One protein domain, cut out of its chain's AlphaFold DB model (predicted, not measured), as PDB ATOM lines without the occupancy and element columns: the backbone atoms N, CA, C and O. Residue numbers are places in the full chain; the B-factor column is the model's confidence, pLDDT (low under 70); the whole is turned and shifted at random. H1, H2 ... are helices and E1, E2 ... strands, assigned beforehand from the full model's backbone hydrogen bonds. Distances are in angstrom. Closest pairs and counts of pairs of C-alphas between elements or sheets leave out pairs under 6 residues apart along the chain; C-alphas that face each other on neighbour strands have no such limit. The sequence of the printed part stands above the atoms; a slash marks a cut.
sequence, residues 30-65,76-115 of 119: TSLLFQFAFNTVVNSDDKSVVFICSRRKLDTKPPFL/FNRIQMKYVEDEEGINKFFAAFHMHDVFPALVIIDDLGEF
ATOM      1  N   THR A  30      29.090 140.425  99.726       94.81
ATOM      2  CA  THR A  30      30.530 140.332 100.018       94.81
ATOM      3  C   THR A  30      31.210 139.236  99.194       94.81
ATOM      4  O   THR A  30      32.231 139.481  98.557       94.81
ATOM      5  N   SER A  31      30.612 138.041  99.115       94.25
ATOM      6  CA  SER A  31      31.130 136.948  98.276       94.25
ATOM      7  C   SER A  31      31.122 137.305  96.790       94.25
ATOM      8  O   SER A  31      32.067 136.987  96.074       94.25
ATOM      9  N   LEU A  32      30.073 137.983  96.317       94.12
ATOM     10  CA  LEU A  32      29.967 138.430  94.932       94.12
ATOM     11  C   LEU A  32      31.033 139.481  94.594       94.12
ATOM     12  O   LEU A  32      31.704 139.353  93.572       94.12
ATOM     13  N   LEU A  33      31.235 140.474  95.462       95.38
ATOM     14  CA  LEU A  33      32.289 141.479  95.321       95.38
ATOM     15  C   LEU A  33      33.677 140.833  95.318       95.38
ATOM     16  O   LEU A  33      34.519 141.176  94.491       95.38
ATOM     17  N   PHE A  34      33.911 139.852  96.191       94.31
ATOM     18  CA  PHE A  34      35.184 139.136  96.238       94.31
ATOM     19  C   PHE A  34      35.425 138.299  94.973       94.31
ATOM     20  O   PHE A  34      36.517 138.310  94.406       94.31
ATOM     21  N   GLN A  35      34.390 137.628  94.459       92.38
ATOM     22  CA  GLN A  35      34.469 136.916  93.184       92.38
ATOM     23  C   GLN A  35      34.690 137.872  92.004       92.38
ATOM     24  O   GLN A  35      35.397 137.526  91.056       92.38
ATOM     25  N   PHE A  36      34.102 139.068  92.051       92.62
ATOM     26  CA  PHE A  36      34.328 140.108  91.054       92.62
ATOM     27  C   PHE A  36      35.789 140.573  91.068       92.62
ATOM     28  O   PHE A  36      36.425 140.564  90.016       92.62
ATOM     29  N   ALA A  37      36.361 140.842  92.250       94.06
ATOM     30  CA  ALA A  37      37.785 141.144  92.409       94.06
ATOM     31  C   ALA A  37      38.674 140.053  91.793       94.06
ATOM     32  O   ALA A  37      39.557 140.351  90.991       94.06
ATOM     33  N   PHE A  38      38.395 138.786  92.114       93.00
ATOM     34  CA  PHE A  38      39.123 137.640  91.569       93.00
ATOM     35  C   PHE A  38      39.036 137.565  90.040       93.00
ATOM     36  O   PHE A  38      40.048 137.388  89.363       93.00
ATOM     37  N   ASN A  39      37.840 137.738  89.473       90.94
ATOM     38  CA  ASN A  39      37.637 137.690  88.025       90.94
ATOM     39  C   ASN A  39      38.363 138.826  87.285       90.94
ATOM     40  O   ASN A  39      38.785 138.631  86.141       90.94
ATOM     41  N   THR A  40      38.537 139.983  87.928       90.88
ATOM     42  CA  THR A  40      39.298 141.113  87.376       90.88
ATOM     43  C   THR A  40      40.779 140.779  87.226       90.88
ATOM     44  O   THR A  40      41.375 141.100  86.201       90.88
ATOM     45  N   VAL A  41      41.377 140.098  88.208       92.44
ATOM     46  CA  VAL A  41      42.818 139.790  88.191       92.44
ATOM     47  C   VAL A  41      43.153 138.475  87.484       92.44
ATOM     48  O   VAL A  41      44.223 138.350  86.896       92.44
ATOM     49  N   VAL A  42      42.251 137.488  87.470       90.31
ATOM     50  CA  VAL A  42      42.542 136.164  86.882       90.31
ATOM     51  C   VAL A  42      42.785 136.208  85.368       90.31
ATOM     52  O   VAL A  42      43.478 135.346  84.842       90.31
ATOM     53  N   ASN A  43      42.232 137.202  84.663       81.50
ATOM     54  CA  ASN A  43      42.356 137.334  83.205       81.50
ATOM     55  C   ASN A  43      43.422 138.362  82.774       81.50
ATOM     56  O   ASN A  43      43.527 138.666  81.586       81.50
ATOM     57  N   SER A  44      44.163 138.966  83.707       83.75
ATOM     58  CA  SER A  44      45.137 140.025  83.403       83.75
ATOM     59  C   SER A  44      46.244 140.022  84.443       83.75
ATOM     60  O   SER A  44      45.977 140.363  85.589       83.75
ATOM     61  N   ASP A  45      47.462 139.626  84.076       81.38
ATOM     62  CA  ASP A  45      48.570 139.410  85.023       81.38
ATOM     63  C   ASP A  45      49.172 140.703  85.599       81.38
ATOM     64  O   ASP A  45      49.805 140.681  86.652       81.38
ATOM     65  N   ASP A  46      48.926 141.834  84.946       86.00
ATOM     66  CA  ASP A  46      49.388 143.178  85.297       86.00
ATOM     67  C   ASP A  46      48.423 143.939  86.221       86.00
ATOM     68  O   ASP A  46      48.790 144.953  86.817       86.00
ATOM     69  N   LYS A  47      47.186 143.451  86.372       89.25
ATOM     70  CA  LYS A  47      46.157 144.122  87.170       89.25
ATOM     71  C   LYS A  47      46.197 143.696  88.630       89.25
ATOM     72  O   LYS A  47      46.374 142.519  88.962       89.25
ATOM     73  N   SER A  48      45.942 144.674  89.492       93.50
ATOM     74  CA  SER A  48      45.670 144.496  90.916       93.50
ATOM     75  C   SER A  48      44.330 145.128  91.288       93.50
ATOM     76  O   SER A  48      43.807 145.980  90.567       93.50
ATOM     77  N   VAL A  49      43.760 144.681  92.401       94.94
ATOM     78  CA  VAL A  49      42.496 145.187  92.948       94.94
ATOM     79  C   VAL A  49      42.719 145.557  94.400       94.94
ATOM     80  O   VAL A  49      43.380 144.813  95.121       94.94
ATOM     81  N   VAL A  50      42.139 146.668  94.845       96.00
ATOM     82  CA  VAL A  50      42.066 147.003  96.270       96.00
ATOM     83  C   VAL A  50      40.672 146.671  96.782       96.00
ATOM     84  O   VAL A  50      39.673 147.126  96.229       96.00
ATOM     85  N   PHE A  51      40.605 145.883  97.849       96.75
ATOM     86  CA  PHE A  51      39.374 145.507  98.529       96.75
ATOM     87  C   PHE A  51      39.344 146.159  99.915       96.75
ATOM     88  O   PHE A  51      40.020 145.714 100.847       96.75
ATOM     89  N   ILE A  52      38.581 147.242 100.036       96.94
ATOM     90  CA  ILE A  52      38.376 147.996 101.270       96.94
ATOM     91  C   ILE A  52      37.225 147.361 102.052       96.94
ATOM     92  O   ILE A  52      36.137 147.172 101.511       96.94
ATOM     93  N   CYS A  53      37.457 147.010 103.316       95.88
ATOM     94  CA  CYS A  53      36.439 146.374 104.157       95.88
ATOM     95  C   CYS A  53      36.715 146.544 105.658       95.88
ATOM     96  O   CYS A  53      37.822 146.888 106.069       95.88
ATOM     97  N   SER A  54      35.716 146.239 106.491       93.75
ATOM     98  CA  SER A  54      35.904 146.110 107.940       93.75
ATOM     99  C   SER A  54      36.569 144.773 108.273       93.75
ATOM    100  O   SER A  54      36.064 143.704 107.909       93.75
ATOM    101  N   ARG A  55      37.669 144.810 109.035       94.00
ATOM    102  CA  ARG A  55      38.369 143.595 109.485       94.00
ATOM    103  C   ARG A  55      37.457 142.688 110.311       94.00
ATOM    104  O   ARG A  55      37.383 141.488 110.071       94.00
ATOM    105  N   ARG A  56      36.705 143.282 111.242       92.38
ATOM    106  CA  ARG A  56      35.775 142.574 112.134       92.38
ATOM    107  C   ARG A  56      34.726 141.775 111.356       92.38
ATOM    108  O   ARG A  56      34.410 140.641 111.725       92.38
ATOM    109  N   LYS A  57      34.169 142.348 110.286       88.12
ATOM    110  CA  LYS A  57      33.176 141.656 109.452       88.12
ATOM    111  C   LYS A  57      33.794 140.525 108.650       88.12
ATOM    112  O   LYS A  57      33.234 139.434 108.638       88.12
ATOM    113  N   LEU A  58      34.952 140.769 108.042       89.88
ATOM    114  CA  LEU A  58      35.640 139.749 107.261       89.88
ATOM    115  C   LEU A  58      36.010 138.531 108.123       89.88
ATOM    116  O   LEU A  58      35.779 137.400 107.705       89.88
ATOM    117  N   ASP A  59      36.500 138.763 109.344       90.88
ATOM    118  CA  ASP A  59      36.893 137.697 110.276       90.88
ATOM    119  C   ASP A  59      35.684 136.876 110.769       90.88
ATOM    120  O   ASP A  59      35.793 135.675 111.012       90.88
ATOM    121  N   THR A  60      34.510 137.504 110.906       90.56
ATOM    122  CA  THR A  60      33.289 136.829 111.388       90.56
ATOM    123  C   THR A  60      32.468 136.178 110.277       90.56
ATOM    124  O   THR A  60      31.757 135.203 110.531       90.56
ATOM    125  N   LYS A  61      32.534 136.710 109.053       88.69
ATOM    126  CA  LYS A  61      31.789 136.242 107.879       88.69
ATOM    127  C   LYS A  61      32.656 136.383 106.621       88.69
ATOM    128  O   LYS A  61      32.426 137.295 105.824       88.69
ATOM    129  N   PRO A  62      33.642 135.493 106.423       89.75
ATOM    130  CA  PRO A  62      34.513 135.568 105.260       89.75
ATOM    131  C   PRO A  62      33.727 135.327 103.959       89.75
ATOM    132  O   PRO A  62      32.742 134.578 103.962       89.75
ATOM    133  N   PRO A  63      34.147 135.933 102.833       91.25
ATOM    134  CA  PRO A  63      33.538 135.683 101.536       91.25
ATOM    135  C   PRO A  63      33.681 134.212 101.146       91.25
ATOM    136  O   PRO A  63      34.720 133.582 101.351       91.25
ATOM    137  N   PHE A  64      32.640 133.671 100.523       89.25
ATOM    138  CA  PHE A  64      32.690 132.335  99.943       89.25
ATOM    139  C   PHE A  64      33.369 132.378  98.574       89.25
ATOM    140  O   PHE A  64      33.009 133.191  97.721       89.25
ATOM    141  N   LEU A  65      34.310 131.463  98.348       84.75
ATOM    142  CA  LEU A  65      34.899 131.238  97.032       84.75
ATOM    143  C   LEU A  65      33.938 130.436  96.148       84.75
ATOM    144  O   LEU A  65      33.286 129.498  96.616       84.75
ATOM    145  N   PHE A  76      45.300 135.559  94.367       91.44
ATOM    146  CA  PHE A  76      44.895 136.289  95.571       91.44
ATOM    147  C   PHE A  76      45.931 137.309  96.042       91.44
ATOM    148  O   PHE A  76      45.547 138.327  96.608       91.44
ATOM    149  N   ASN A  77      47.218 137.121  95.730       92.44
ATOM    150  CA  ASN A  77      48.265 138.089  96.078       92.44
ATOM    151  C   ASN A  77      48.079 139.442  95.369       92.44
ATOM    152  O   ASN A  77      48.675 140.437  95.776       92.44
ATOM    153  N   ARG A  78      47.267 139.485  94.305       93.88
ATOM    154  CA  ARG A  78      46.949 140.702  93.546       93.88
ATOM    155  C   ARG A  78      45.657 141.379  94.011       93.88
ATOM    156  O   ARG A  78      45.311 142.439  93.492       93.88
ATOM    157  N   ILE A  79      44.970 140.798  94.995       94.88
ATOM    158  CA  ILE A  79      43.847 141.417  95.701       94.88
ATOM    159  C   ILE A  79      44.387 141.965  97.024       94.88
ATOM    160  O   ILE A  79      44.633 141.229  97.977       94.88
ATOM    161  N   GLN A  80      44.608 143.274  97.078       94.62
ATOM    162  CA  GLN A  80      45.115 143.961  98.256       94.62
ATOM    163  C   GLN A  80      43.972 144.259  99.225       94.62
ATOM    164  O   GLN A  80      43.067 145.032  98.915       94.62
ATOM    165  N   MET A  81      44.032 143.675 100.418       95.19
ATOM    166  CA  MET A  81      43.047 143.929 101.467       95.19
ATOM    167  C   MET A  81      43.408 145.209 102.225       95.19
ATOM    168  O   MET A  81      44.492 145.311 102.802       95.19
ATOM    169  N   LYS A  82      42.492 146.179 102.259       95.50
ATOM    170  CA  LYS A  82      42.629 147.408 103.045       95.50
ATOM    171  C   LYS A  82      41.550 147.440 104.121       95.50
ATOM    172  O   LYS A  82      40.367 147.568 103.826       95.50
ATOM    173  N   TYR A  83      41.972 147.350 105.375       95.69
ATOM    174  CA  TYR A  83      41.056 147.444 106.507       95.69
ATOM    175  C   TYR A  83      40.885 148.898 106.944       95.69
ATOM    176  O   TYR A  83      41.880 149.600 107.143       95.69
ATOM    177  N   VAL A  84      39.635 149.335 107.068       94.94
ATOM    178  CA  VAL A  84      39.246 150.662 107.566       94.94
ATOM    179  C   VAL A  84      38.120 150.505 108.588       94.94
ATOM    180  O   VAL A  84      37.401 149.504 108.559       94.94
ATOM    181  N   GLU A  85      37.998 151.467 109.499       91.38
ATOM    182  CA  GLU A  85      36.992 151.448 110.572       91.38
ATOM    183  C   GLU A  85      35.851 152.447 110.320       91.38
ATOM    184  O   GLU A  85      34.732 152.206 110.757       91.38
ATOM    185  N   ASP A  86      36.115 153.534 109.590       92.31
ATOM    186  CA  ASP A  86      35.208 154.673 109.423       92.31
ATOM    187  C   ASP A  86      35.419 155.409 108.081       92.31
ATOM    188  O   ASP A  86      36.310 155.080 107.284       92.31
ATOM    189  N   GLU A  87      34.587 156.429 107.835       93.69
ATOM    190  CA  GLU A  87      34.694 157.329 106.682       93.69
ATOM    191  C   GLU A  87      36.079 157.996 106.589       93.69
ATOM    192  O   GLU A  87      36.637 158.139 105.497       93.69
ATOM    193  N   GLU A  88      36.681 158.379 107.721       94.12
ATOM    194  CA  GLU A  88      37.995 159.026 107.739       94.12
ATOM    195  C   GLU A  88      39.086 158.092 107.191       94.12
ATOM    196  O   GLU A  88      39.967 158.527 106.444       94.12
ATOM    197  N   GLY A  89      39.018 156.796 107.500       93.50
ATOM    198  CA  GLY A  89      39.902 155.774 106.951       93.50
ATOM    199  C   GLY A  89      39.799 155.649 105.429       93.50
ATOM    200  O   GLY A  89      40.828 155.539 104.752       93.50
ATOM    201  N   ILE A  90      38.581 155.725 104.885       94.25
ATOM    202  CA  ILE A  90      38.338 155.741 103.434       94.25
ATOM    203  C   ILE A  90      38.940 157.008 102.818       94.25
ATOM    204  O   ILE A  90      39.715 156.928 101.861       94.25
ATOM    205  N   ASN A  91      38.652 158.171 103.401       94.44
ATOM    206  CA  ASN A  91      39.146 159.459 102.919       94.44
ATOM    207  C   ASN A  91      40.679 159.522 102.928       94.44
ATOM    208  O   ASN A  91      41.284 159.950 101.947       94.44
ATOM    209  N   LYS A  92      41.334 159.030 103.987       94.38
ATOM    210  CA  LYS A  92      42.802 158.935 104.064       94.38
ATOM    211  C   LYS A  92      43.381 158.019 102.991       94.38
ATOM    212  O   LYS A  92      44.426 158.341 102.428       94.38
ATOM    213  N   PHE A  93      42.722 156.895 102.704       93.69
ATOM    214  CA  PHE A  93      43.154 155.994 101.637       93.69
ATOM    215  C   PHE A  93      43.134 156.701 100.275       93.69
ATOM    216  O   PHE A  93      44.154 156.722  99.589       93.69
ATOM    217  N   PHE A  94      42.020 157.346  99.918       93.25
ATOM    218  CA  PHE A  94      41.916 158.054  98.641       93.25
ATOM    219  C   PHE A  94      42.786 159.318  98.576       93.25
ATOM    220  O   PHE A  94      43.347 159.622  97.526       93.25
ATOM    221  N   ALA A  95      42.989 160.020  99.694       94.31
ATOM    222  CA  ALA A  95      43.910 161.153  99.756       94.31
ATOM    223  C   ALA A  95      45.354 160.735  99.439       94.31
ATOM    224  O   ALA A  95      46.077 161.484  98.786       94.31
ATOM    225  N   ALA A  96      45.763 159.529  99.844       90.88
ATOM    226  CA  ALA A  96      47.073 158.957  99.543       90.88
ATOM    227  C   ALA A  96      47.128 158.212  98.196       90.88
ATOM    228  O   ALA A  96      48.174 157.669  97.849       90.88
ATOM    229  N   PHE A  97      46.040 158.180  97.417       86.69
ATOM    230  CA  PHE A  97      45.955 157.348  96.212       86.69
ATOM    231  C   PHE A  97      46.996 157.726  95.147       86.69
ATOM    232  O   PHE A  97      47.516 156.863  94.450       86.69
ATOM    233  N   HIS A  98      47.384 159.002  95.098       84.62
ATOM    234  CA  HIS A  98      48.451 159.520  94.235       84.62
ATOM    235  C   HIS A  98      49.851 158.956  94.542       84.62
ATOM    236  O   HIS A  98      50.760 159.135  93.738       84.62
ATOM    237  N   MET A  99      50.038 158.302  95.695       87.00
ATOM    238  CA  MET A  99      51.298 157.665  96.092       87.00
ATOM    239  C   MET A  99      51.427 156.220  95.585       87.00
ATOM    240  O   MET A  99      52.440 155.579  95.849       87.00
ATOM    241  N   HIS A 100      50.413 155.671  94.906       80.75
ATOM    242  CA  HIS A 100      50.497 154.333  94.320       80.75
ATOM    243  C   HIS A 100      51.375 154.337  93.060       80.75
ATOM    244  O   HIS A 100      51.043 154.995  92.077       80.75
ATOM    245  N   ASP A 101      52.443 153.530  93.059       80.75
ATOM    246  CA  ASP A 101      53.321 153.343  91.888       80.75
ATOM    247  C   ASP A 101      52.565 152.766  90.681       80.75
ATOM    248  O   ASP A 101      52.820 153.116  89.530       80.75
ATOM    249  N   VAL A 102      51.618 151.865  90.958       84.75
ATOM    250  CA  VAL A 102      50.729 151.249  89.974       84.75
ATOM    251  C   VAL A 102      49.300 151.397  90.473       84.75
ATOM    252  O   VAL A 102      48.963 150.939  91.567       84.75
ATOM    253  N   PHE A 103      48.460 152.027  89.656       88.31
ATOM    254  CA  PHE A 103      47.046 152.188  89.961       88.31
ATOM    255  C   PHE A 103      46.336 150.828  89.920       88.31
ATOM    256  O   PHE A 103      46.520 150.068  88.963       88.31
ATOM    257  N   PRO A 104      45.517 150.497  90.934       91.75
ATOM    258  CA  PRO A 104      44.699 149.301  90.869       91.75
ATOM    259  C   PRO A 104      43.659 149.454  89.759       91.75
ATOM    260  O   PRO A 104      43.092 150.525  89.559       91.75
ATOM    261  N   ALA A 105      43.363 148.356  89.073       91.25
ATOM    262  CA  ALA A 105      42.345 148.329  88.029       91.25
ATOM    263  C   ALA A 105      40.918 148.447  88.590       91.25
ATOM    264  O   ALA A 105      39.976 148.679  87.842       91.25
ATOM    265  N   LEU A 106      40.749 148.216  89.895       92.62
ATOM    266  CA  LEU A 106      39.473 148.311  90.586       92.62
ATOM    267  C   LEU A 106      39.701 148.583  92.076       92.62
ATOM    268  O   LEU A 106      40.563 147.965  92.706       92.62
ATOM    269  N   VAL A 107      38.872 149.457  92.641       94.88
ATOM    270  CA  VAL A 107      38.725 149.636  94.087       94.88
ATOM    271  C   VAL A 107      37.311 149.211  94.472       94.88
ATOM    272  O   VAL A 107      36.335 149.706  93.914       94.88
ATOM    273  N   ILE A 108      37.199 148.275  95.408       96.75
ATOM    274  CA  ILE A 108      35.930 147.801  95.964       96.75
ATOM    275  C   ILE A 108      35.826 148.292  97.400       96.75
ATOM    276  O   ILE A 108      36.789 148.166  98.151       96.75
ATOM    277  N   ILE A 109      34.655 148.790  97.789       96.62
ATOM    278  CA  ILE A 109      34.328 149.105  99.181       96.62
ATOM    279  C   ILE A 109      33.159 148.210  99.589       96.62
ATOM    280  O   ILE A 109      32.041 148.392  99.109       96.62
ATOM    281  N   ASP A 110      33.429 147.211 100.427       95.56
ATOM    282  CA  ASP A 110      32.395 146.319 100.953       95.56
ATOM    283  C   ASP A 110      31.654 146.979 102.117       95.56
ATOM    284  O   ASP A 110      32.277 147.604 102.971       95.56
ATOM    285  N   ASP A 111      30.327 146.829 102.143       93.06
ATOM    286  CA  ASP A 111      29.445 147.419 103.157       93.06
ATOM    287  C   ASP A 111      29.676 148.931 103.397       93.06
ATOM    288  O   ASP A 111      29.695 149.387 104.538       93.06
ATOM    289  N   LEU A 112      29.780 149.725 102.318       92.56
ATOM    290  CA  LEU A 112      30.017 151.181 102.361       92.56
ATOM    291  C   LEU A 112      29.196 151.923 103.436       92.56
ATOM    292  O   LEU A 112      29.724 152.790 104.123       92.56
ATOM    293  N   GLY A 113      27.918 151.569 103.592       89.56
ATOM    294  CA  GLY A 113      27.019 152.215 104.550       89.56
ATOM    295  C   GLY A 113      27.379 152.017 106.028       89.56
ATOM    296  O   GLY A 113      26.832 152.732 106.850       89.56
ATOM    297  N   GLU A 114      28.272 151.089 106.387       87.81
ATOM    298  CA  GLU A 114      28.754 150.954 107.774       87.81
ATOM    299  C   GLU A 114      29.779 152.037 108.140       87.81
ATOM    300  O   GLU A 114      29.968 152.321 109.317       87.81
ATOM    301  N   PHE A 115      30.438 152.639 107.147       88.94
ATOM    302  CA  PHE A 115      31.447 153.674 107.376       88.94
ATOM    303  C   PHE A 115      30.856 155.081 107.431       88.94
ATOM    304  O   PHE A 115      31.527 155.992 107.902       88.94
TER     305      PHE A 115
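AT A GLANCE: This is residues 30 to 65 and 76 to 115 of the 119 residues of an uncharacterized protein of Cynara cardunculus var. scolymus (UniProt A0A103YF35). A small, gently uneven sheet of three parallel strands, E2, E1 and E3, makes the middle, and the long helix H1 covers one of its faces, running along the strands. The short helix H2 sits past the last residues of E1 and E2, and H3 stands off from the sheet, only grazing it; residues 94 to 101, of which 94 and 95 belong to H3, stick out. The printed part has 76 residues with three named helices and three named strands, in the order H1 E1 H2 E2 H3 E3 along the chain; the sheet order is E2 E1 E3 and the class is mixed, helices and strands. The whole is compact, with a radius of gyration of the C-alphas of 12.4 A, and flat, spanning 32 by 31 by 17 A.

IN THESE COORDINATES: In the sheet, E1 is residues 49 to 53, 12.8 A from first to last C-alpha, with C-alpha 49 at (42.496, 145.187, 92.948). E2 is residues 79 to 83, 12.7 A, and E3 is residues 106 to 109, 10.0 A, ending with C-alpha 109 at (34.328, 149.105, 99.181). H1 is residues 30 to 42, 18.3 A, beginning with C-alpha 30 at (30.530, 140.332, 100.018). H2 is residues 55 to 60, 8.7 A, and H3 is residues 87 to 95, 12.1 A.

HOW THE PARTS SIT: E1 is the inner strand; E2 and E3 are edge strands. E2 and E1 are parallel at 26 degrees, with N 51 and O 80 within hydrogen-bond range at 2.8 A. E1 and E3 are parallel at 6 degrees, with N 52 and O 108 within range at 2.8 A. H1 is on the sheet at a height of 9.1 A, giving two layers, a helix on one face of a sheet. It lies over E1 and only just over E3, where 3 of its C-alphas fall, and runs along the strands, at 10 degrees to E1 on the local plane. The closest C-alphas of H1 and E1 are those of Ala 37 and Val 49, 6.2 A apart. H2 only grazes the sheet, with residues 55 to 58; its closest C-alpha pair with E2 is Arg 55 and Tyr 83, 5.6 A. H3 only grazes the sheet with residues 89 to 93, and E2 and H3 are near each other, with 5 pairs of C-alphas within 10 A. E2, H3 and E3 form a split strand-helix-strand unit, two parallel strands joined through a helix with E1 between them, and its crossover is right-handed. H1, H2 and H3 are apart from each other. In H1, H2 and H3 every O i to N i+4 pair is within hydrogen-bond range.

THE WHOLE: The C-alphas of Asn 43 and Glu 88, the two farthest apart, are 33.0 A from each other. Residues 66 to 75 are cut out, and C-alphas 65 and 76 are 11.3 A apart across the cut, which falls in the link from H2 to E2. Of the links printed whole, E1 to H2 and E2 to H3 are tight, H1 to E1 and H3 to E3 are short, and none is long. The mean pLDDT of the printed part is 91.6, and no printed residue is under 70.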